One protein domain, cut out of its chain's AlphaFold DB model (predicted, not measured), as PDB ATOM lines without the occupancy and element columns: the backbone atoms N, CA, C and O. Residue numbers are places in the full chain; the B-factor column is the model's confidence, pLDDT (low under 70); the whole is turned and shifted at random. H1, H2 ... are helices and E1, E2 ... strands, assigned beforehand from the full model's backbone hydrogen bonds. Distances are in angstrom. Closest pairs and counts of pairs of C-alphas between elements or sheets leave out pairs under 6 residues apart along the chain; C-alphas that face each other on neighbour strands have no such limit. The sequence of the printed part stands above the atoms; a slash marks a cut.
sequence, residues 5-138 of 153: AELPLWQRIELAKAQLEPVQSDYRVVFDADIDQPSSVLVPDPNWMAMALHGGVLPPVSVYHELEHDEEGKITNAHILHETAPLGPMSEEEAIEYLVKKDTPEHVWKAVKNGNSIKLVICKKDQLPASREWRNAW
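Overview. This is residues 5 to 138 of the 153 residues of an uncharacterized protein of Candidatus Terasakiella magnetica (UniProt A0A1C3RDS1). The longest helix, H5, sits in the middle of the domain, with a small sheet of three strands over one side of it and a loose group of helices beyond the other. H2 and H3 pack on different parts of H5, and H1 and H4 lie farther out. The printed part has 134 residues, with seven named helices and three named strands in the order H1 E1 E2 H2 H3 H4 H5 H6 H7 E3; the sheet runs E2 E1 E3, antiparallel throughout. The class is mixed, helices and strands, with under half of the residues in named elements. The whole is only just compact, close to loose, with a radius of gyration of the C-alphas of 16.5 A and spans of 45 by 39 by 27 A.

Arrangement. Start at H1, residues 9 to 19, which only just touches H2, residues 46 to 54, with 3 pairs of C-alphas within 8 A, the closest those of Lys 17 and Asn 47 at 6.2 A; their lines are about perpendicular, at 81 degrees. Next look at E1, residues 27 to 31, and E2, residues 40 to 42, an antiparallel hairpin with N 31 and O 40 at 2.9 A, within hydrogen-bond range. E3, residues 120 to 124, is E1's other antiparallel neighbour, with N 28 and O 123 at 2.8 A. H5, residues 92 to 103, touches H2 with residues 92 to 95 alone, closest at the C-alphas of Ala 52 and Ala 95, 6.0 A. H5 is on one face of the sheet, giving two layers, helix over strands, at a height of 9.6 A. H3, residues 61 to 65, touches H5, closest at the C-alphas of Val 61 and Lys 102, 6.0 A. H4, residues 80 to 83, only just touches H3, with 3 pairs within 8 A, closest at the C-alphas of Val 63 and Leu 81, 6.4 A. H6, residues 106 to 109, only grazes the sheet with residues 108 to 109; H7, residues 111 to 114, is not on it. In H1, H2 and H5 every O i to N i+4 pair is within hydrogen-bond range; H3 has 0 of 1, with 2 of 2 for O i to N i+3, and H4, H6 and H7 are too short for such a pair.

Along the chain. Find C-alpha 9 at (113.951, -33.574, 248.402); from there H1 runs 15.4 A. E1 measures 13.1 A, E2 6.5 A, H2 12.2 A, H3 7.0 A and H4 5.1 A. Find C-alpha 92 at (113.176, -25.265, 229.185), where H5 begins its 16.0 A. H6 measures 5.7 A and H7 5.2 A; E3, 13.4 A, ends at C-alpha 124, (119.078, -15.108, 225.529).

Size, cuts and confidence. The two farthest C-alphas, of Glu 6 and Glu 133, are 46.8 A apart. The printed part has no cut. The link from H3 to H4 is long, and residues 125 to 138 hold no named element. Look for pLDDT under 70 at residues 113 to 115.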
ATOM      1  N   ALA A   5     110.154 -39.889 243.579       72.81
ATOM      2  CA  ALA A   5     109.070 -39.181 244.245       72.81
ATOM      3  C   ALA A   5     108.847 -39.560 245.721       72.81
ATOM      4  O   ALA A   5     108.371 -38.716 246.473       72.81
ATOM      5  N   GLU A   6     109.213 -40.770 246.150       82.12
ATOM      6  CA  GLU A   6     109.059 -41.228 247.541       82.12
ATOM      7  C   GLU A   6     110.223 -40.792 248.447       82.12
ATOM      8  O   GLU A   6     110.169 -40.947 249.668       82.12
ATOM      9  N   LEU A   7     111.301 -40.261 247.863       90.12
ATOM     10  CA  LEU A   7     112.482 -39.824 248.598       90.12
ATOM     11  C   LEU A   7     112.340 -38.363 249.053       90.12
ATOM     12  O   LEU A   7     111.754 -37.532 248.348       90.12
ATOM     13  N   PRO A   8     112.945 -37.984 250.192       93.00
ATOM     14  CA  PRO A   8     112.994 -36.586 250.588       93.00
ATOM     15  C   PRO A   8     113.771 -35.759 249.553       93.00
ATOM     16  O   PRO A   8     114.702 -36.242 248.904       93.00
ATOM     17  N   LEU A   9     113.399 -34.483 249.417       94.31
ATOM     18  CA  LEU A   9     113.951 -33.574 248.402       94.31
ATOM     19  C   LEU A   9     115.485 -33.562 248.360       94.31
ATOM     20  O   LEU A   9     116.070 -33.581 247.282       94.31
ATOM     21  N   TRP A  10     116.146 -33.543 249.518       94.12
ATOM     22  CA  TRP A  10     117.608 -33.501 249.575       94.12
ATOM     23  C   TRP A  10     118.246 -34.733 248.913       94.12
ATOM     24  O   TRP A  10     119.215 -34.586 248.172       94.12
ATOM     25  N   GLN A  11     117.656 -35.919 249.094       95.12
ATOM     26  CA  GLN A  11     118.146 -37.163 248.506       95.12
ATOM     27  C   GLN A  11     117.842 -37.223 247.005       95.12
ATOM     28  O   GLN A  11     118.692 -37.651 246.226       95.12
ATOM     29  N   ARG A  12     116.668 -36.729 246.577       94.56
ATOM     30  CA  ARG A  12     116.352 -36.549 245.148       94.56
ATOM     31  C   ARG A  12     117.392 -35.667 244.456       94.56
ATOM     32  O   ARG A  12     117.898 -36.031 243.400       94.56
ATOM     33  N   ILE A  13     117.732 -34.530 245.067       95.25
ATOM     34  CA  ILE A  13     118.728 -33.586 244.542       95.25
ATOM     35  C   ILE A  13     120.117 -34.225 244.491       95.25
ATOM     36  O   ILE A  13     120.809 -34.080 243.486       95.25
ATOM     37  N   GLU A  14     120.543 -34.911 245.552       95.12
ATOM     38  CA  GLU A  14     121.855 -35.564 245.610       95.12
ATOM     39  C   GLU A  14     122.005 -36.629 244.518       95.12
ATOM     40  O   GLU A  14     122.978 -36.610 243.764       95.12
ATOM     41  N   LEU A  15     121.003 -37.502 244.371       94.12
ATOM     42  CA  LEU A  15     120.987 -38.527 243.329       94.12
ATOM     43  C   LEU A  15     120.982 -37.912 241.929       94.12
ATOM     44  O   LEU A  15     121.744 -38.349 241.071       94.12
ATOM     45  N   ALA A  16     120.174 -36.873 241.708       93.94
ATOM     46  CA  ALA A  16     120.117 -36.191 240.424       93.94
ATOM     47  C   ALA A  16     121.461 -35.541 240.062       93.94
ATOM     48  O   ALA A  16     121.925 -35.704 238.941       93.94
ATOM     49  N   LYS A  17     122.140 -34.879 241.010       94.19
ATOM     50  CA  LYS A  17     123.484 -34.312 240.780       94.19
ATOM     51  C   LYS A  17     124.534 -35.368 240.442       94.19
ATOM     52  O   LYS A  17     125.485 -35.064 239.734       94.19
ATOM     53  N   ALA A  18     124.395 -36.577 240.981       95.19
ATOM     54  CA  ALA A  18     125.333 -37.664 240.727       95.19
ATOM     55  C   ALA A  18     125.094 -38.373 239.381       95.19
ATOM     56  O   ALA A  18     125.997 -39.048 238.893       95.19
ATOM     57  N   GLN A  19     123.886 -38.270 238.814       94.50
ATOM     58  CA  GLN A  19     123.455 -39.076 237.664       94.50
ATOM     59  C   GLN A  19     123.153 -38.263 236.405       94.50
ATOM     60  O   GLN A  19     123.248 -38.805 235.306       94.50
ATOM     61  N   LEU A  20     122.746 -37.002 236.548       96.00
ATOM     62  CA  LEU A  20     122.349 -36.160 235.427       96.00
ATOM     63  C   LEU A  20     123.513 -35.289 234.968       96.00
ATOM     64  O   LEU A  20     124.190 -34.654 235.775       96.00
ATOM     65  N   GLU A  21     123.688 -35.213 233.653       97.44
ATOM     66  CA  GLU A  21     124.616 -34.265 233.048       97.44
ATOM     67  C   GLU A  21     124.083 -32.830 233.204       97.44
ATOM     68  O   GLU A  21     122.908 -32.582 232.906       97.44
ATOM     69  N   PRO A  22     124.909 -31.866 233.651       97.88
ATOM     70  CA  PRO A  22     124.473 -30.484 233.809       97.88
ATOM     71  C   PRO A  22     124.052 -29.855 232.474       97.88
ATOM     72  O   PRO A  22     124.768 -29.947 231.476       97.88
ATOM     73  N   VAL A  23     122.924 -29.138 232.463       98.06
ATOM     74  CA  VAL A  23     122.379 -28.494 231.257       98.06
ATOM     75  C   VAL A  23     122.481 -26.979 231.371       98.06
ATOM     76  O   VAL A  23     121.784 -26.347 232.160       98.06
ATOM     77  N   GLN A  24     123.336 -26.361 230.558       97.25
ATOM     78  CA  GLN A  24     123.462 -24.907 230.531       97.25
ATOM     79  C   GLN A  24     122.390 -24.284 229.630       97.25
ATOM     80  O   GLN A  24     122.504 -24.326 228.410       97.25
ATOM     81  N   SER A  25     121.403 -23.629 230.237       96.56
ATOM     82  CA  SER A  25     120.443 -22.805 229.498       96.56
ATOM     83  C   SER A  25     121.075 -21.496 229.017       96.56
ATOM     84  O   SER A  25     121.878 -20.866 229.727       96.56
ATOM     85  N   ASP A  26     120.657 -21.048 227.834       96.69
ATOM     86  CA  ASP A  26     120.966 -19.716 227.310       96.69
ATOM     87  C   ASP A  26     119.956 -18.650 227.744       96.69
ATOM     88  O   ASP A  26     120.239 -17.464 227.583       96.69
ATOM     89  N   TYR A  27     118.825 -19.025 228.348       96.75
ATOM     90  CA  TYR A  27     117.873 -18.056 228.885       96.75
ATOM     91  C   TYR A  27     118.433 -17.301 230.092       96.75
ATOM     92  O   TYR A  27     119.171 -17.828 230.930       96.75
ATOM     93  N   ARG A  28     118.081 -16.023 230.176       95.44
ATOM     94  CA  ARG A  28     118.450 -15.083 231.230       95.44
ATOM     95  C   ARG A  28     117.200 -14.323 231.630       95.44
ATOM     96  O   ARG A  28     116.492 -13.809 230.767       95.44
ATOM     97  N   VAL A  29     116.953 -14.236 232.931       95.25
ATOM     98  CA  VAL A  29     115.860 -13.426 233.470       95.25
ATOM     99  C   VAL A  29     116.474 -12.147 234.016       95.25
ATOM    100  O   VAL A  29     117.212 -12.179 235.001       95.25
ATOM    101  N   VAL A  30     116.204 -11.029 233.352       94.25
ATOM    102  CA  VAL A  30     116.645  -9.700 233.775       94.25
ATOM    103  C   VAL A  30     115.488  -9.015 234.474       94.25
ATOM    104  O   VAL A  30     114.392  -8.955 233.921       94.25
ATOM    105  N   PHE A  31     115.705  -8.504 235.681       94.12
ATOM    106  CA  PHE A  31     114.631  -7.870 236.431       94.12
ATOM    107  C   PHE A  31     115.070  -6.718 237.328       94.12
ATOM    108  O   PHE A  31     116.172  -6.708 237.872       94.12
ATOM    109  N   ASP A  32     114.153  -5.771 237.524       92.75
ATOM    110  CA  ASP A  32     114.311  -4.615 238.403       92.75
ATOM    111  C   ASP A  32     113.476  -4.809 239.674       92.75
ATOM    112  O   ASP A  32     112.275  -4.528 239.707       92.75
ATOM    113  N   ALA A  33     114.115  -5.314 240.731       90.94
ATOM    114  CA  ALA A  33     113.476  -5.469 242.040       90.94
ATOM    115  C   ALA A  33     113.289  -4.125 242.758       90.94
ATOM    116  O   ALA A  33     112.271  -3.924 243.424       90.94
ATOM    117  N   ASP A  34     114.243  -3.211 242.582       89.75
ATOM    118  CA  ASP A  34     114.277  -1.878 243.175       89.75
ATOM    119  C   ASP A  34     114.628  -0.846 242.088       89.75
ATOM    120  O   ASP A  34     115.447  -1.100 241.197       89.75
ATOM    121  N   ILE A  35     113.983   0.318 242.138       84.75
ATOM    122  CA  ILE A  35     114.198   1.411 241.191       84.75
ATOM    123  C   ILE A  35     115.594   2.024 241.327       84.75
ATOM    124  O   ILE A  35     116.168   2.421 240.314       84.75
ATOM    125  N   ASP A  36     116.181   2.009 242.522       89.12
ATOM    126  CA  ASP A  36     117.482   2.635 242.783       89.12
ATOM    127  C   ASP A  36     118.667   1.674 242.584       89.12
ATOM    128  O   ASP A  36     119.823   2.091 242.596       89.12
ATOM    129  N   GLN A  37     118.397   0.384 242.349       92.88
ATOM    130  CA  GLN A  37     119.420  -0.649 242.143       92.88
ATOM    131  C   GLN A  37     119.538  -1.052 240.671       92.88
ATOM    132  O   GLN A  37     118.531  -1.066 239.966       92.88
ATOM    133  N   PRO A  38     120.725  -1.430 240.172       92.62
ATOM    134  CA  PRO A  38     120.848  -1.993 238.830       92.62
ATOM    135  C   PRO A  38     120.016  -3.270 238.661       92.62
ATOM    136  O   PRO A  38     119.739  -3.984 239.629       92.62
ATOM    137  N   SER A  39     119.663  -3.585 237.416       93.56
ATOM    138  CA  SER A  39     118.939  -4.808 237.088       93.56
ATOM    139  C   SER A  39     119.699  -6.042 237.559       93.56
ATOM    140  O   SER A  39     120.903  -6.209 237.338       93.56
ATOM    141  N   SER A  40     118.958  -6.956 238.169       94.75
ATOM    142  CA  SER A  40     119.437  -8.287 238.503       94.75
ATOM    143  C   SER A  40     119.336  -9.199 237.289       94.75
ATOM    144  O   SER A  40     118.437  -9.059 236.466       94.75
ATOM    145  N   VAL A  41     120.270 -10.146 237.177       94.19
ATOM    146  CA  VAL A  41     120.252 -11.173 236.131       94.19
ATOM    147  C   VAL A  41     120.283 -12.532 236.808       94.19
ATOM    148  O   VAL A  41     121.314 -12.909 237.373       94.19
ATOM    149  N   LEU A  42     119.171 -13.254 236.729       95.94
ATOM    150  CA  LEU A  42     119.073 -14.645 237.139       95.94
ATOM    151  C   LEU A  42     119.523 -15.537 235.980       95.94
ATOM    152  O   LEU A  42     119.089 -15.397 234.831       95.94
ATOM    153  N   VAL A  43     120.444 -16.441 236.309       96.25
ATOM    154  CA  VAL A  43     120.991 -17.459 235.414       96.25
ATOM    155  C   VAL A  43     120.619 -18.815 236.006       96.25
ATOM    156  O   VAL A  43     120.966 -19.049 237.165       96.25
ATOM    157  N   PRO A  44     119.938 -19.697 235.260       96.56
ATOM    158  CA  PRO A  44     119.637 -21.035 235.749       96.56
ATOM    159  C   PRO A  44     120.921 -21.805 236.065       96.56
ATOM    160  O   PRO A  44     121.845 -21.837 235.245       96.56
ATOM    161  N   ASP A  45     120.975 -22.425 237.245       97.31
ATOM    162  CA  ASP A  45     122.059 -23.346 237.590       97.31
ATOM    163  C   ASP A  45     121.994 -24.589 236.678       97.31
ATOM    164  O   ASP A  45     120.908 -25.148 236.506       97.31
ATOM    165  N   PRO A  46     123.122 -25.054 236.108       98.12
ATOM    166  CA  PRO A  46     123.110 -26.188 235.185       98.12
ATOM    167  C   PRO A  46     122.603 -27.506 235.779       98.12
ATOM    168  O   PRO A  46     121.940 -28.276 235.083       98.12
ATOM    169  N   ASN A  47     122.882 -27.778 237.059       97.88
ATOM    170  CA  ASN A  47     122.380 -28.988 237.712       97.88
ATOM    171  C   ASN A  47     120.883 -28.861 237.982       97.88
ATOM    172  O   ASN A  47     120.133 -29.809 237.771       97.88
ATOM    173  N   TRP A  48     120.438 -27.685 238.430       97.62
ATOM    174  CA  TRP A  48     119.018 -27.411 238.627       97.62
ATOM    175  C   TRP A  48     118.232 -27.539 237.316       97.62
ATOM    176  O   TRP A  48     117.173 -28.160 237.297       97.62
ATOM    177  N   MET A  49     118.768 -27.018 236.209       98.19
ATOM    178  CA  MET A  49     118.142 -27.132 234.890       98.19
ATOM    179  C   MET A  49     118.037 -28.596 234.449       98.19
ATOM    180  O   MET A  49     116.975 -29.027 234.013       98.19
ATOM    181  N   ALA A  50     119.088 -29.397 234.647       97.88
ATOM    182  CA  ALA A  50     119.034 -30.833 234.377       97.88
ATOM    183  C   ALA A  50     117.931 -31.540 235.196       97.88
ATOM    184  O   ALA A  50     117.193 -32.361 234.657       97.88
ATOM    185  N   MET A  51     117.764 -31.180 236.476       97.19
ATOM    186  CA  MET A  51     116.687 -31.706 237.331       97.19
ATOM    187  C   MET A  51     115.294 -31.309 236.835       97.19
ATOM    188  O   MET A  51     114.378 -32.129 236.878       97.19
ATOM    189  N   ALA A  52     115.131 -30.063 236.388       97.62
ATOM    190  CA  ALA A  52     113.873 -29.548 235.861       97.62
ATOM    191  C   ALA A  52     113.450 -30.286 234.582       97.62
ATOM    192  O   ALA A  52     112.308 -30.731 234.476       97.62
ATOM    193  N   LEU A  53     114.391 -30.479 233.655       97.50
ATOM    194  CA  LEU A  53     114.156 -31.177 232.390       97.50
ATOM    195  C   LEU A  53     113.937 -32.683 232.579       97.50
ATOM    196  O   LEU A  53     113.145 -33.284 231.862       97.50
ATOM    197  N   HIS A  54     114.625 -33.307 233.538       95.69
ATOM    198  CA  HIS A  54     114.428 -34.724 233.843       95.69
ATOM    199  C   HIS A  54     113.087 -34.985 234.545       95.69
ATOM    200  O   HIS A  54     112.453 -36.013 234.311       95.69
ATOM    201  N   GLY A  55     112.652 -34.071 235.418       94.19
ATOM    202  CA  GLY A  55     111.466 -34.257 236.249       94.19
ATOM    203  C   GLY A  55     111.666 -35.248 237.398       94.19
ATOM    204  O   GLY A  55     112.705 -35.897 237.536       94.19
ATOM    205  N   GLY A  56     110.667 -35.348 238.273       93.44
ATOM    206  CA  GLY A  56     110.671 -36.259 239.423       93.44
ATOM    207  C   GLY A  56     111.570 -35.821 240.586       93.44
ATOM    208  O   GLY A  56     111.711 -36.554 241.564       93.44
ATOM    209  N   VAL A  57     112.174 -34.629 240.506       95.25
ATOM    210  CA  VAL A  57     113.101 -34.102 241.522       95.25
ATOM    211  C   VAL A  57     112.488 -32.921 242.265       95.25
ATOM    212  O   VAL A  57     112.356 -32.960 243.488       95.25
ATOM    213  N   LEU A  58     112.099 -31.877 241.531       96.19
ATOM    214  CA  LEU A  58     111.716 -30.583 242.093       96.19
ATOM    215  C   LEU A  58     110.260 -30.586 242.590       96.19
ATOM    216  O   LEU A  58     109.391 -31.115 241.893       96.19
ATOM    217  N   PRO A  59     109.961 -29.986 243.756       96.06
ATOM    218  CA  PRO A  59     108.583 -29.805 244.201       96.06
ATOM    219  C   PRO A  59     107.885 -28.719 243.358       96.06
ATOM    220  O   PRO A  59     108.560 -27.919 242.704       96.06
ATOM    221  N   PRO A  60     106.547 -28.629 243.377       96.25
ATOM    222  CA  PRO A  60     105.825 -27.502 242.793       96.25
ATOM    223  C   PRO A  60     106.285 -26.157 243.373       96.25
ATOM    224  O   PRO A  60     106.621 -26.067 244.552       96.25
ATOM    225  N   VAL A  61     106.280 -25.094 242.562       96.06
ATOM    226  CA  VAL A  61     106.746 -23.765 243.010       96.06
ATOM    227  C   VAL A  61     105.915 -23.204 244.167       96.06
ATOM    228  O   VAL A  61     106.470 -22.545 245.039       96.06
ATOM    229  N   SER A  62     104.615 -23.520 244.219       94.69
ATOM    230  CA  SER A  62     103.719 -23.092 245.302       94.69
ATOM    231  C   SER A  62     104.203 -23.551 246.676       94.69
ATOM    232  O   SER A  62     104.073 -22.805 247.637       94.69
ATOM    233  N   VAL A  63     104.867 -24.709 246.755       94.94
ATOM    234  CA  VAL A  63     105.429 -25.235 248.006       94.94
ATOM    235  C   VAL A  63     106.458 -24.274 248.601       94.94
ATOM    236  O   VAL A  63     106.528 -24.140 249.815       94.94
ATOM    237  N   TYR A  64     107.232 -23.564 247.770       93.25
ATOM    238  CA  TYR A  64     108.167 -22.542 248.252       93.25
ATOM    239  C   TYR A  64     107.454 -21.286 248.765       93.25
ATOM    240  O   TYR A  64     107.976 -20.619 249.654       93.25
ATOM    241  N   HIS A  65     106.282 -20.955 248.220       91.88
ATOM    242  CA  HIS A  65     105.473 -19.804 248.648       91.88
ATOM    243  C   HIS A  65     104.657 -20.096 249.912       91.88
ATOM    244  O   HIS A  65     104.289 -19.172 250.629       91.88
ATOM    245  N   GLU A  66     104.399 -21.371 250.189       94.56
ATOM    246  CA  GLU A  66     103.711 -21.859 251.388       94.56
ATOM    247  C   GLU A  66     104.654 -22.035 252.591       94.56
ATOM    248  O   GLU A  66     104.199 -22.399 253.675       94.56
ATOM    249  N   LEU A  67     105.963 -21.793 252.434       93.88
ATOM    250  CA  LEU A  67     106.913 -21.901 253.539       93.88
ATOM    251  C   LEU A  67     106.623 -20.848 254.610       93.88
ATOM    252  O   LEU A  67     106.633 -19.641 254.363       93.88
ATOM    253  N   GLU A  68     106.399 -21.326 255.824       92.50
ATOM    254  CA  GLU A  68     106.187 -20.505 257.002       92.50
ATOM    255  C   GLU A  68     107.518 -20.294 257.717       92.50
ATOM    256  O   GLU A  68     108.306 -21.228 257.887       92.50
ATOM    257  N   HIS A  69     107.754 -19.061 258.156       93.56
ATOM    258  CA  HIS A  69     108.942 -18.675 258.903       93.56
ATOM    259  C   HIS A  69     108.542 -18.230 260.311       93.56
ATOM    260  O   HIS A  69     107.553 -17.514 260.477       93.56
ATOM    261  N   ASP A  70     109.308 -18.644 261.319       93.38
ATOM    262  CA  ASP A  70     109.177 -18.108 262.673       93.38
ATOM    263  C   ASP A  70     109.756 -16.682 262.784       93.38
ATOM    264  O   ASP A  70     110.259 -16.108 261.815       93.38
ATOM    265  N   GLU A  71     109.682 -16.091 263.982       91.75
ATOM    266  CA  GLU A  71     110.199 -14.742 264.260       91.75
ATOM    267  C   GLU A  71     111.717 -14.610 264.012       91.75
ATOM    268  O   GLU A  71     112.208 -13.505 263.780       91.75
ATOM    269  N   GLU A  72     112.459 -15.724 264.017       92.31
ATOM    270  CA  GLU A  72     113.900 -15.789 263.745       92.31
ATOM    271  C   GLU A  72     114.207 -16.075 262.260       92.31
ATOM    272  O   GLU A  72     115.371 -16.132 261.856       92.31
ATOM    273  N   GLY A  73     113.176 -16.234 261.424       89.06
ATOM    274  CA  GLY A  73     113.296 -16.519 259.997       89.06
ATOM    275  C   GLY A  73     113.539 -17.994 259.668       89.06
ATOM    276  O   GLY A  73     113.809 -18.325 258.509       89.06
ATOM    277  N   LYS A  74     113.444 -18.904 260.641       89.94
ATOM    278  CA  LYS A  74     113.593 -20.341 260.415       89.94
ATOM    279  C   LYS A  74     112.293 -20.927 259.874       89.94
ATOM    280  O   LYS A  74     111.206 -20.643 260.365       89.94
ATOM    281  N   ILE A  75     112.426 -21.795 258.874       91.88
ATOM    282  CA  ILE A  75     111.286 -22.471 258.253       91.88
ATOM    283  C   ILE A  75     110.682 -23.484 259.240       91.88
ATOM    284  O   ILE A  75     111.373 -24.408 259.681       91.88
ATOM    285  N   THR A  76     109.396 -23.340 259.562       93.50
ATOM    286  CA  THR A  76     108.677 -24.180 260.540       93.50
ATOM    287  C   THR A  76     108.023 -25.405 259.900       93.50
ATOM    288  O   THR A  76     107.938 -26.465 260.521       93.50
ATOM    289  N   ASN A  77     107.617 -25.297 258.636       93.94
ATOM    290  CA  ASN A  77     106.873 -26.321 257.904       93.94
ATOM    291  C   ASN A  77     107.692 -26.997 256.788       93.94
ATOM    292  O   ASN A  77     107.121 -27.546 255.856       93.94
ATOM    293  N   ALA A  78     109.026 -27.037 256.890       91.25
ATOM    294  CA  ALA A  78     109.923 -27.517 255.825       91.25
ATOM    295  C   ALA A  78     109.627 -28.942 255.294       91.25
ATOM    296  O   ALA A  78     110.039 -29.277 254.184       91.25
ATOM    297  N   HIS A  79     108.907 -29.773 256.057       92.06
ATOM    298  CA  HIS A  79     108.473 -31.114 255.654       92.06
ATOM    299  C   HIS A  79     107.665 -31.120 254.344       92.06
ATOM    300  O   HIS A  79     107.800 -32.061 253.560       92.06
ATOM    301  N   ILE A  80     106.935 -30.040 254.028       94.44
ATOM    302  CA  ILE A  80     106.138 -29.940 252.793       94.44
ATOM    303  C   ILE A  80     106.992 -30.047 251.520       94.44
ATOM    304  O   ILE A  80     106.526 -30.561 250.503       94.44
ATOM    305  N   LEU A  81     108.270 -29.648 251.573       93.12
ATOM    306  CA  LEU A  81     109.221 -29.796 250.462       93.12
ATOM    307  C   LEU A  81     109.541 -31.264 250.164       93.12
ATOM    308  O   LEU A  81     109.938 -31.605 249.050       93.12
ATOM    309  N   HIS A  82     109.436 -32.125 251.174       92.81
ATOM    310  CA  HIS A  82     109.763 -33.542 251.086       92.81
ATOM    311  C   HIS A  82     108.543 -34.389 250.740       92.81
ATOM    312  O   HIS A  82     108.675 -35.320 249.951       92.81
ATOM    313  N   GLU A  83     107.389 -34.042 251.303       90.44
ATOM    314  CA  GLU A  83     106.144 -34.808 251.197       90.44
ATOM    315  C   GLU A  83     105.347 -34.489 249.930       90.44
ATOM    316  O   GLU A  83     104.626 -35.345 249.421       90.44
ATOM    317  N   THR A  84     105.484 -33.275 249.387       92.81
ATOM    318  CA  THR A  84     104.784 -32.917 248.152       92.81
ATOM    319  C   THR A  84     105.390 -33.663 246.965       92.81
ATOM    320  O   THR A  84     106.608 -33.627 246.739       92.81
ATOM    321  N   ALA A  85     104.519 -34.304 246.181       93.00
ATOM    322  CA  ALA A  85     104.902 -35.012 244.969       93.00
ATOM    323  C   ALA A  85     105.685 -34.083 244.019       93.00
ATOM    324  O   ALA A  85     105.245 -32.953 243.775       93.00
ATOM    325  N   PRO A  86     106.843 -34.518 243.486       95.12
ATOM    326  CA  PRO A  86     107.598 -33.717 242.534       95.12
ATOM    327  C   PRO A  86     106.819 -33.482 241.244       95.12
ATOM    328  O   PRO A  86     105.999 -34.301 240.826       95.12
ATOM    329  N   LEU A  87     107.156 -32.386 240.568       95.19
ATOM    330  CA  LEU A  87     106.711 -32.150 239.203       95.19
ATOM    331  C   LEU A  87     107.318 -33.182 238.247       95.19
ATOM    332  O   LEU A  87     108.426 -33.685 238.460       95.19
ATOM    333  N   GLY A  88     106.589 -33.466 237.169       95.25
ATOM    334  CA  GLY A  88     107.116 -34.208 236.031       95.25
ATOM    335  C   GLY A  88     108.193 -33.424 235.265       95.25
ATOM    336  O   GLY A  88     108.587 -32.334 235.688       95.25
ATOM    337  N   PRO A  89     108.688 -33.984 234.149       96.44
ATOM    338  CA  PRO A  89     109.610 -33.291 233.254       96.44
ATOM    339  C   PRO A  89     109.003 -31.972 232.770       96.44
ATOM    340  O   PRO A  89     107.838 -31.954 232.371       96.44
ATOM    341  N   MET A  90     109.785 -30.895 232.803       97.44
ATOM    342  CA  MET A  90     109.400 -29.579 232.284       97.44
ATOM    343  C   MET A  90     110.131 -29.281 230.971       97.44
ATOM    344  O   MET A  90     111.240 -29.772 230.749       97.44
ATOM    345  N   SER A  91     109.544 -28.442 230.117       98.00
ATOM    346  CA  SER A  91     110.287 -27.786 229.034       98.00
ATOM    347  C   SER A  91     111.295 -26.773 229.599       98.00
ATOM    348  O   SER A  91     111.233 -26.390 230.772       98.00
ATOM    349  N   GLU A  92     112.236 -26.311 228.769       96.94
ATOM    350  CA  GLU A  92     113.176 -25.265 229.185       96.94
ATOM    351  C   GLU A  92     112.420 -23.982 229.575       96.94
ATOM    352  O   GLU A  92     112.709 -23.387 230.609       96.94
ATOM    353  N   GLU A  93     111.398 -23.592 228.810       96.44
ATOM    354  CA  GLU A  93     110.548 -22.427 229.073       96.44
ATOM    355  C   GLU A  93     109.755 -22.569 230.374       96.44
ATOM    356  O   GLU A  93     109.759 -21.648 231.193       96.44
ATOM    357  N   GLU A  94     109.129 -23.726 230.608       97.44
ATOM    358  CA  GLU A  94     108.414 -24.020 231.856       97.44
ATOM    359  C   GLU A  94     109.356 -23.947 233.069       97.44
ATOM    360  O   GLU A  94     109.000 -23.394 234.113       97.44
ATOM    361  N   ALA A  95     110.593 -24.431 232.921       97.81
ATOM    362  CA  ALA A  95     111.617 -24.337 233.956       97.81
ATOM    363  C   ALA A  95     112.042 -22.879 234.228       97.81
ATOM    364  O   ALA A  95     112.259 -22.500 235.384       97.81
ATOM    365  N   ILE A  96     112.122 -22.027 233.199       97.75
ATOM    366  CA  ILE A  96     112.363 -20.587 233.386       97.75
ATOM    367  C   ILE A  96     111.177 -19.918 234.081       97.75
ATOM    368  O   ILE A  96     111.392 -19.162 235.030       97.75
ATOM    369  N   GLU A  97     109.934 -20.201 233.677       96.25
ATOM    370  CA  GLU A  97     108.747 -19.671 234.363       96.25
ATOM    371  C   GLU A  97     108.714 -20.078 235.841       96.25
ATOM    372  O   GLU A  97     108.346 -19.280 236.711       96.25
ATOM    373  N   TYR A  98     109.124 -21.313 236.135       97.44
ATOM    374  CA  TYR A  98     109.274 -21.806 237.495       97.44
ATOM    375  C   TYR A  98     110.289 -20.963 238.279       97.44
ATOM    376  O   TYR A  98     109.974 -20.486 239.372       97.44
ATOM    377  N   LEU A  99     111.489 -20.727 237.731       96.62
ATOM    378  CA  LEU A  99     112.519 -19.907 238.383       96.62
ATOM    379  C   LEU A  99     112.077 -18.458 238.585       96.62
ATOM    380  O   LEU A  99     112.360 -17.880 239.631       96.62
ATOM    381  N   VAL A 100     111.350 -17.875 237.627       96.06
ATOM    382  CA  VAL A 100     110.773 -16.531 237.777       96.06
ATOM    383  C   VAL A 100     109.874 -16.481 239.010       96.06
ATOM    384  O   VAL A 100     110.033 -15.603 239.852       96.06
ATOM    385  N   LYS A 101     108.961 -17.442 239.159       95.56
ATOM    386  CA  LYS A 101     108.032 -17.477 240.298       95.56
ATOM    387  C   LYS A 101     108.740 -17.790 241.619       95.56
ATOM    388  O   LYS A 101     108.320 -17.283 242.655       95.56
ATOM    389  N   LYS A 102     109.787 -18.618 241.594       95.00
ATOM    390  CA  LYS A 102     110.505 -19.081 242.791       95.00
ATOM    391  C   LYS A 102     111.527 -18.070 243.318       95.00
ATOM    392  O   LYS A 102     111.563 -17.816 244.514       95.00
ATOM    393  N   ASP A 103     112.366 -17.531 242.437       95.19
ATOM    394  CA  ASP A 103     113.595 -16.816 242.808       95.19
ATOM    395  C   ASP A 103     113.551 -15.314 242.455       95.19
ATOM    396  O   ASP A 103     114.503 -14.583 242.732       95.19
ATOM    397  N   THR A 104     112.454 -14.826 241.859       94.31
ATOM    398  CA  THR A 104     112.232 -13.388 241.617       94.31
ATOM    399  C   THR A 104     111.158 -12.845 242.570       94.31
ATOM    400  O   THR A 104     110.139 -13.512 242.768       94.31
ATOM    401  N   PRO A 105     111.316 -11.629 243.137       93.00
ATOM    402  CA  PRO A 105     110.315 -11.050 244.033       93.00
ATOM    403  C   PRO A 105     108.918 -10.952 243.407       93.00
ATOM    404  O   PRO A 105     108.774 -10.584 242.239       93.00
ATOM    405  N   GLU A 106     107.874 -11.211 244.196       91.19
ATOM    406  CA  GLU A 106     106.498 -11.274 243.684       91.19
ATOM    407  C   GLU A 106     106.031 -10.005 242.973       91.19
ATOM    408  O   GLU A 106     105.361 -10.073 241.939       91.19
ATOM    409  N   HIS A 107     106.391  -8.832 243.496       89.81
ATOM    410  CA  HIS A 107     105.982  -7.546 242.929       89.81
ATOM    411  C   HIS A 107     106.604  -7.261 241.557       89.81
ATOM    412  O   HIS A 107     106.146  -6.354 240.862       89.81
ATOM    413  N   VAL A 108     107.639  -8.004 241.165       91.69
ATOM    414  CA  VAL A 108     108.292  -7.891 239.858       91.69
ATOM    415  C   VAL A 108     107.506  -8.680 238.819       91.69
ATOM    416  O   VAL A 108     107.056  -8.110 237.827       91.69
ATOM    417  N   TRP A 109     107.292  -9.978 239.046       89.81
ATOM    418  CA  TRP A 109     106.647 -10.834 238.049       89.81
ATOM    419  C   TRP A 109     105.123 -10.658 238.008       89.81
ATOM    420  O   TRP A 109     104.533 -10.766 236.935       89.81
ATOM    421  N   LYS A 110     104.467 -10.268 239.114       87.00
ATOM    422  CA  LYS A 110     103.044  -9.862 239.084       87.00
ATOM    423  C   LYS A 110     102.830  -8.562 238.299       87.00
ATOM    424  O   LYS A 110     101.771  -8.373 237.699       87.00
ATOM    425  N   ALA A 111     103.828  -7.674 238.272       82.44
ATOM    426  CA  ALA A 111     103.752  -6.412 237.539       82.44
ATOM    427  C   ALA A 111     103.867  -6.582 236.018       82.44
ATOM    428  O   ALA A 111     103.478  -5.670 235.301       82.44
ATOM    429  N   VAL A 112     104.308  -7.737 235.506       77.88
ATOM    430  CA  VAL A 112     104.375  -7.996 234.055       77.88
ATOM    431  C   VAL A 112     103.005  -7.837 233.383       77.88
ATOM    432  O   VAL A 112     102.916  -7.311 232.280       77.88
ATOM    433  N   LYS A 113     101.921  -8.230 234.062       69.56
ATOM    434  CA  LYS A 113     100.560  -8.175 233.505       69.56
ATOM    435  C   LYS A 113      99.894  -6.797 233.619       69.56
ATOM    436  O   LYS A 113      99.084  -6.442 232.773       69.56
ATOM    437  N   ASN A 114     100.197  -6.048 234.683       69.88
ATOM    438  CA  ASN A 114      99.415  -4.873 235.103       69.88
ATOM    439  C   ASN A 114     100.263  -3.608 235.347       69.88
ATOM    440  O   ASN A 114      99.742  -2.589 235.799       69.88
ATOM    441  N   GLY A 115     101.577  -3.681 235.139       67.25
ATOM    442  CA  GLY A 115     102.521  -2.606 235.417       67.25
ATOM    443  C   GLY A 115     102.562  -1.549 234.317       67.25
ATOM    444  O   GLY A 115     102.246  -1.803 233.160       67.25
ATOM    445  N   ASN A 116     102.991  -0.346 234.688       77.19
ATOM    446  CA  ASN A 116     103.260   0.755 233.760       77.19
ATOM    447  C   ASN A 116     104.731   0.818 233.302       77.19
ATOM    448  O   ASN A 116     105.084   1.712 232.535       77.19
ATOM    449  N   SER A 117     105.574  -0.100 233.779       79.38
ATOM    450  CA  SER A 117     107.000  -0.200 233.467       79.38
ATOM    451  C   SER A 117     107.415  -1.650 233.227       79.38
ATOM    452  O   SER A 117     106.815  -2.583 233.771       79.38
ATOM    453  N   ILE A 118     108.458  -1.839 232.416       84.00
ATOM    454  CA  ILE A 118     109.028  -3.159 232.140       84.00
ATOM    455  C   ILE A 118     109.940  -3.515 233.314       84.00
ATOM    456  O   ILE A 118     111.023  -2.948 233.460       84.00
ATOM    457  N   LYS A 119     109.478  -4.434 234.170       88.56
ATOM    458  CA  LYS A 119     110.224  -4.892 235.355       88.56
ATOM    459  C   LYS A 119     110.946  -6.217 235.169       88.56
ATOM    460  O   LYS A 119     111.813  -6.531 235.978       88.56
ATOM    461  N   LEU A 120     110.570  -7.000 234.162       92.75
ATOM    462  CA  LEU A 120     111.117  -8.326 233.908       92.75
ATOM    463  C   LEU A 120     111.194  -8.567 232.405       92.75
ATOM    464  O   LEU A 120     110.216  -8.347 231.694       92.75
ATOM    465  N   VAL A 121     112.345  -9.047 231.947       91.81
ATOM    466  CA  VAL A 121     112.591  -9.457 230.565       91.81
ATOM    467  C   VAL A 121     113.265 -10.823 230.583       91.81
ATOM    468  O   VAL A 121     114.263 -11.026 231.276       91.81
ATOM    469  N   ILE A 122     112.732 -11.762 229.803       93.44
ATOM    470  CA  ILE A 122     113.395 -13.035 229.515       93.44
ATOM    471  C   ILE A 122     114.098 -12.876 228.169       93.44
ATOM    472  O   ILE A 122     113.467 -12.535 227.173       93.44
ATOM    473  N   CYS A 123     115.406 -13.095 228.141       92.81
ATOM    474  CA  CYS A 123     116.228 -12.964 226.939       92.81
ATOM    475  C   CYS A 123     117.230 -14.118 226.837       92.81
ATOM    476  O   CYS A 123     117.356 -14.931 227.753       92.81
ATOM    477  N   LYS A 124     117.942 -14.206 225.716       94.44
ATOM    478  CA  LYS A 124     119.078 -15.108 225.529       94.44
ATOM    479  C   LYS A 124     120.386 -14.431 225.946       94.44
ATOM    480  O   LYS A 124     120.500 -13.208 226.010       94.44
ATOM    481  N   LYS A 125     121.393 -15.245 226.263       93.19
ATOM    482  CA  LYS A 125     122.718 -14.817 226.738       93.19
ATOM    483  C   LYS A 125     123.399 -13.800 225.813       93.19
ATOM    484  O   LYS A 125     124.079 -12.910 226.310       93.19
ATOM    485  N   ASP A 126     123.252 -13.960 224.506       92.75
ATOM    486  CA  ASP A 126     123.841 -13.109 223.466       92.75
ATOM    487  C   ASP A 126     123.171 -11.732 223.342       92.75
ATOM    488  O   ASP A 126     123.788 -10.793 222.847       92.75
ATOM    489  N   GLN A 127     121.944 -11.589 223.847       88.88
ATOM    490  CA  GLN A 127     121.236 -10.311 223.933       88.88
ATOM    491  C   GLN A 127     121.711  -9.454 225.119       88.88
ATOM    492  O   GLN A 127     121.360  -8.278 225.207       88.88
ATOM    493  N   LEU A 128     122.511 -10.017 226.035       88.38
ATOM    494  CA  LEU A 128     123.156  -9.254 227.102       88.38
ATOM    495  C   LEU A 128     124.478  -8.645 226.617       88.38
ATOM    496  O   LEU A 128     125.189  -9.264 225.823       88.38
ATOM    497  N   PRO A 129     124.879  -7.472 227.144       86.06
ATOM    498  CA  PRO A 129     126.182  -6.910 226.828       86.06
ATOM    499  C   PRO A 129     127.316  -7.892 227.158       86.06
ATOM    500  O   PRO A 129     127.392  -8.434 228.264       86.06
ATOM    501  N   ALA A 130     128.217  -8.100 226.193       84.06
ATOM    502  CA  ALA A 130     129.327  -9.039 226.330       84.06
ATOM    503  C   ALA A 130     130.318  -8.625 227.434       84.06
ATOM    504  O   ALA A 130     130.849  -9.486 228.142       84.06
ATOM    505  N   SER A 131     130.556  -7.316 227.608       83.50
ATOM    506  CA  SER A 131     131.370  -6.791 228.707       83.50
ATOM    507  C   SER A 131     130.495  -6.471 229.921       83.50
ATOM    508  O   SER A 131     129.416  -5.888 229.823       83.50
ATOM    509  N   ARG A 132     130.980  -6.854 231.105       82.44
ATOM    510  CA  ARG A 132     130.312  -6.593 232.391       82.44
ATOM    511  C   ARG A 132     130.838  -5.338 233.091       82.44
ATOM    512  O   ARG A 132     130.557  -5.144 234.269       82.44
ATOM    513  N   GLU A 133     131.589  -4.499 232.379       84.38
ATOM    514  CA  GLU A 133     132.273  -3.315 232.923       84.38
ATOM    515  C   GLU A 133     131.302  -2.332 233.590       84.38
ATOM    516  O   GLU A 133     131.620  -1.755 234.624       84.38
ATOM    517  N   TRP A 134     130.078  -2.226 233.063       81.94
ATOM    518  CA  TRP A 134     129.037  -1.324 233.565       81.94
ATOM    519  C   TRP A 134     127.847  -2.060 234.182       81.94
ATOM    520  O   TRP A 134     126.753  -1.505 234.242       81.94
ATOM    521  N   ARG A 135     128.033  -3.306 234.650       81.50
ATOM    522  CA  ARG A 135     126.936  -4.129 235.201       81.50
ATOM    523  C   ARG A 135     126.144  -3.406 236.295       81.50
ATOM    524  O   ARG A 135     124.932  -3.554 236.368       81.50
ATOM    525  N   ASN A 136     126.821  -2.590 237.101       85.62
ATOM    526  CA  ASN A 136     126.213  -1.834 238.198       85.62
ATOM    527  C   ASN A 136     125.358  -0.635 237.742       85.62
ATOM    528  O   ASN A 136     124.794   0.052 238.584       85.62
ATOM    529  N   ALA A 137     125.269  -0.377 236.437       85.62
ATOM    530  CA  ALA A 137     124.430   0.662 235.845       85.62
ATOM    531  C   ALA A 137     123.365   0.091 234.893       85.62
ATOM    532  O   ALA A 137     122.648   0.852 234.247       85.62
ATOM    533  N   TRP A 138     123.271  -1.238 234.761       89.31
ATOM    534  CA  TRP A 138     122.298  -1.855 233.863       89.31
ATOM    535  C   TRP A 138     120.875  -1.597 234.351       89.31
ATOM    536  O   TRP A 138     120.591  -1.702 235.543       89.31
TER     537      TRP A 138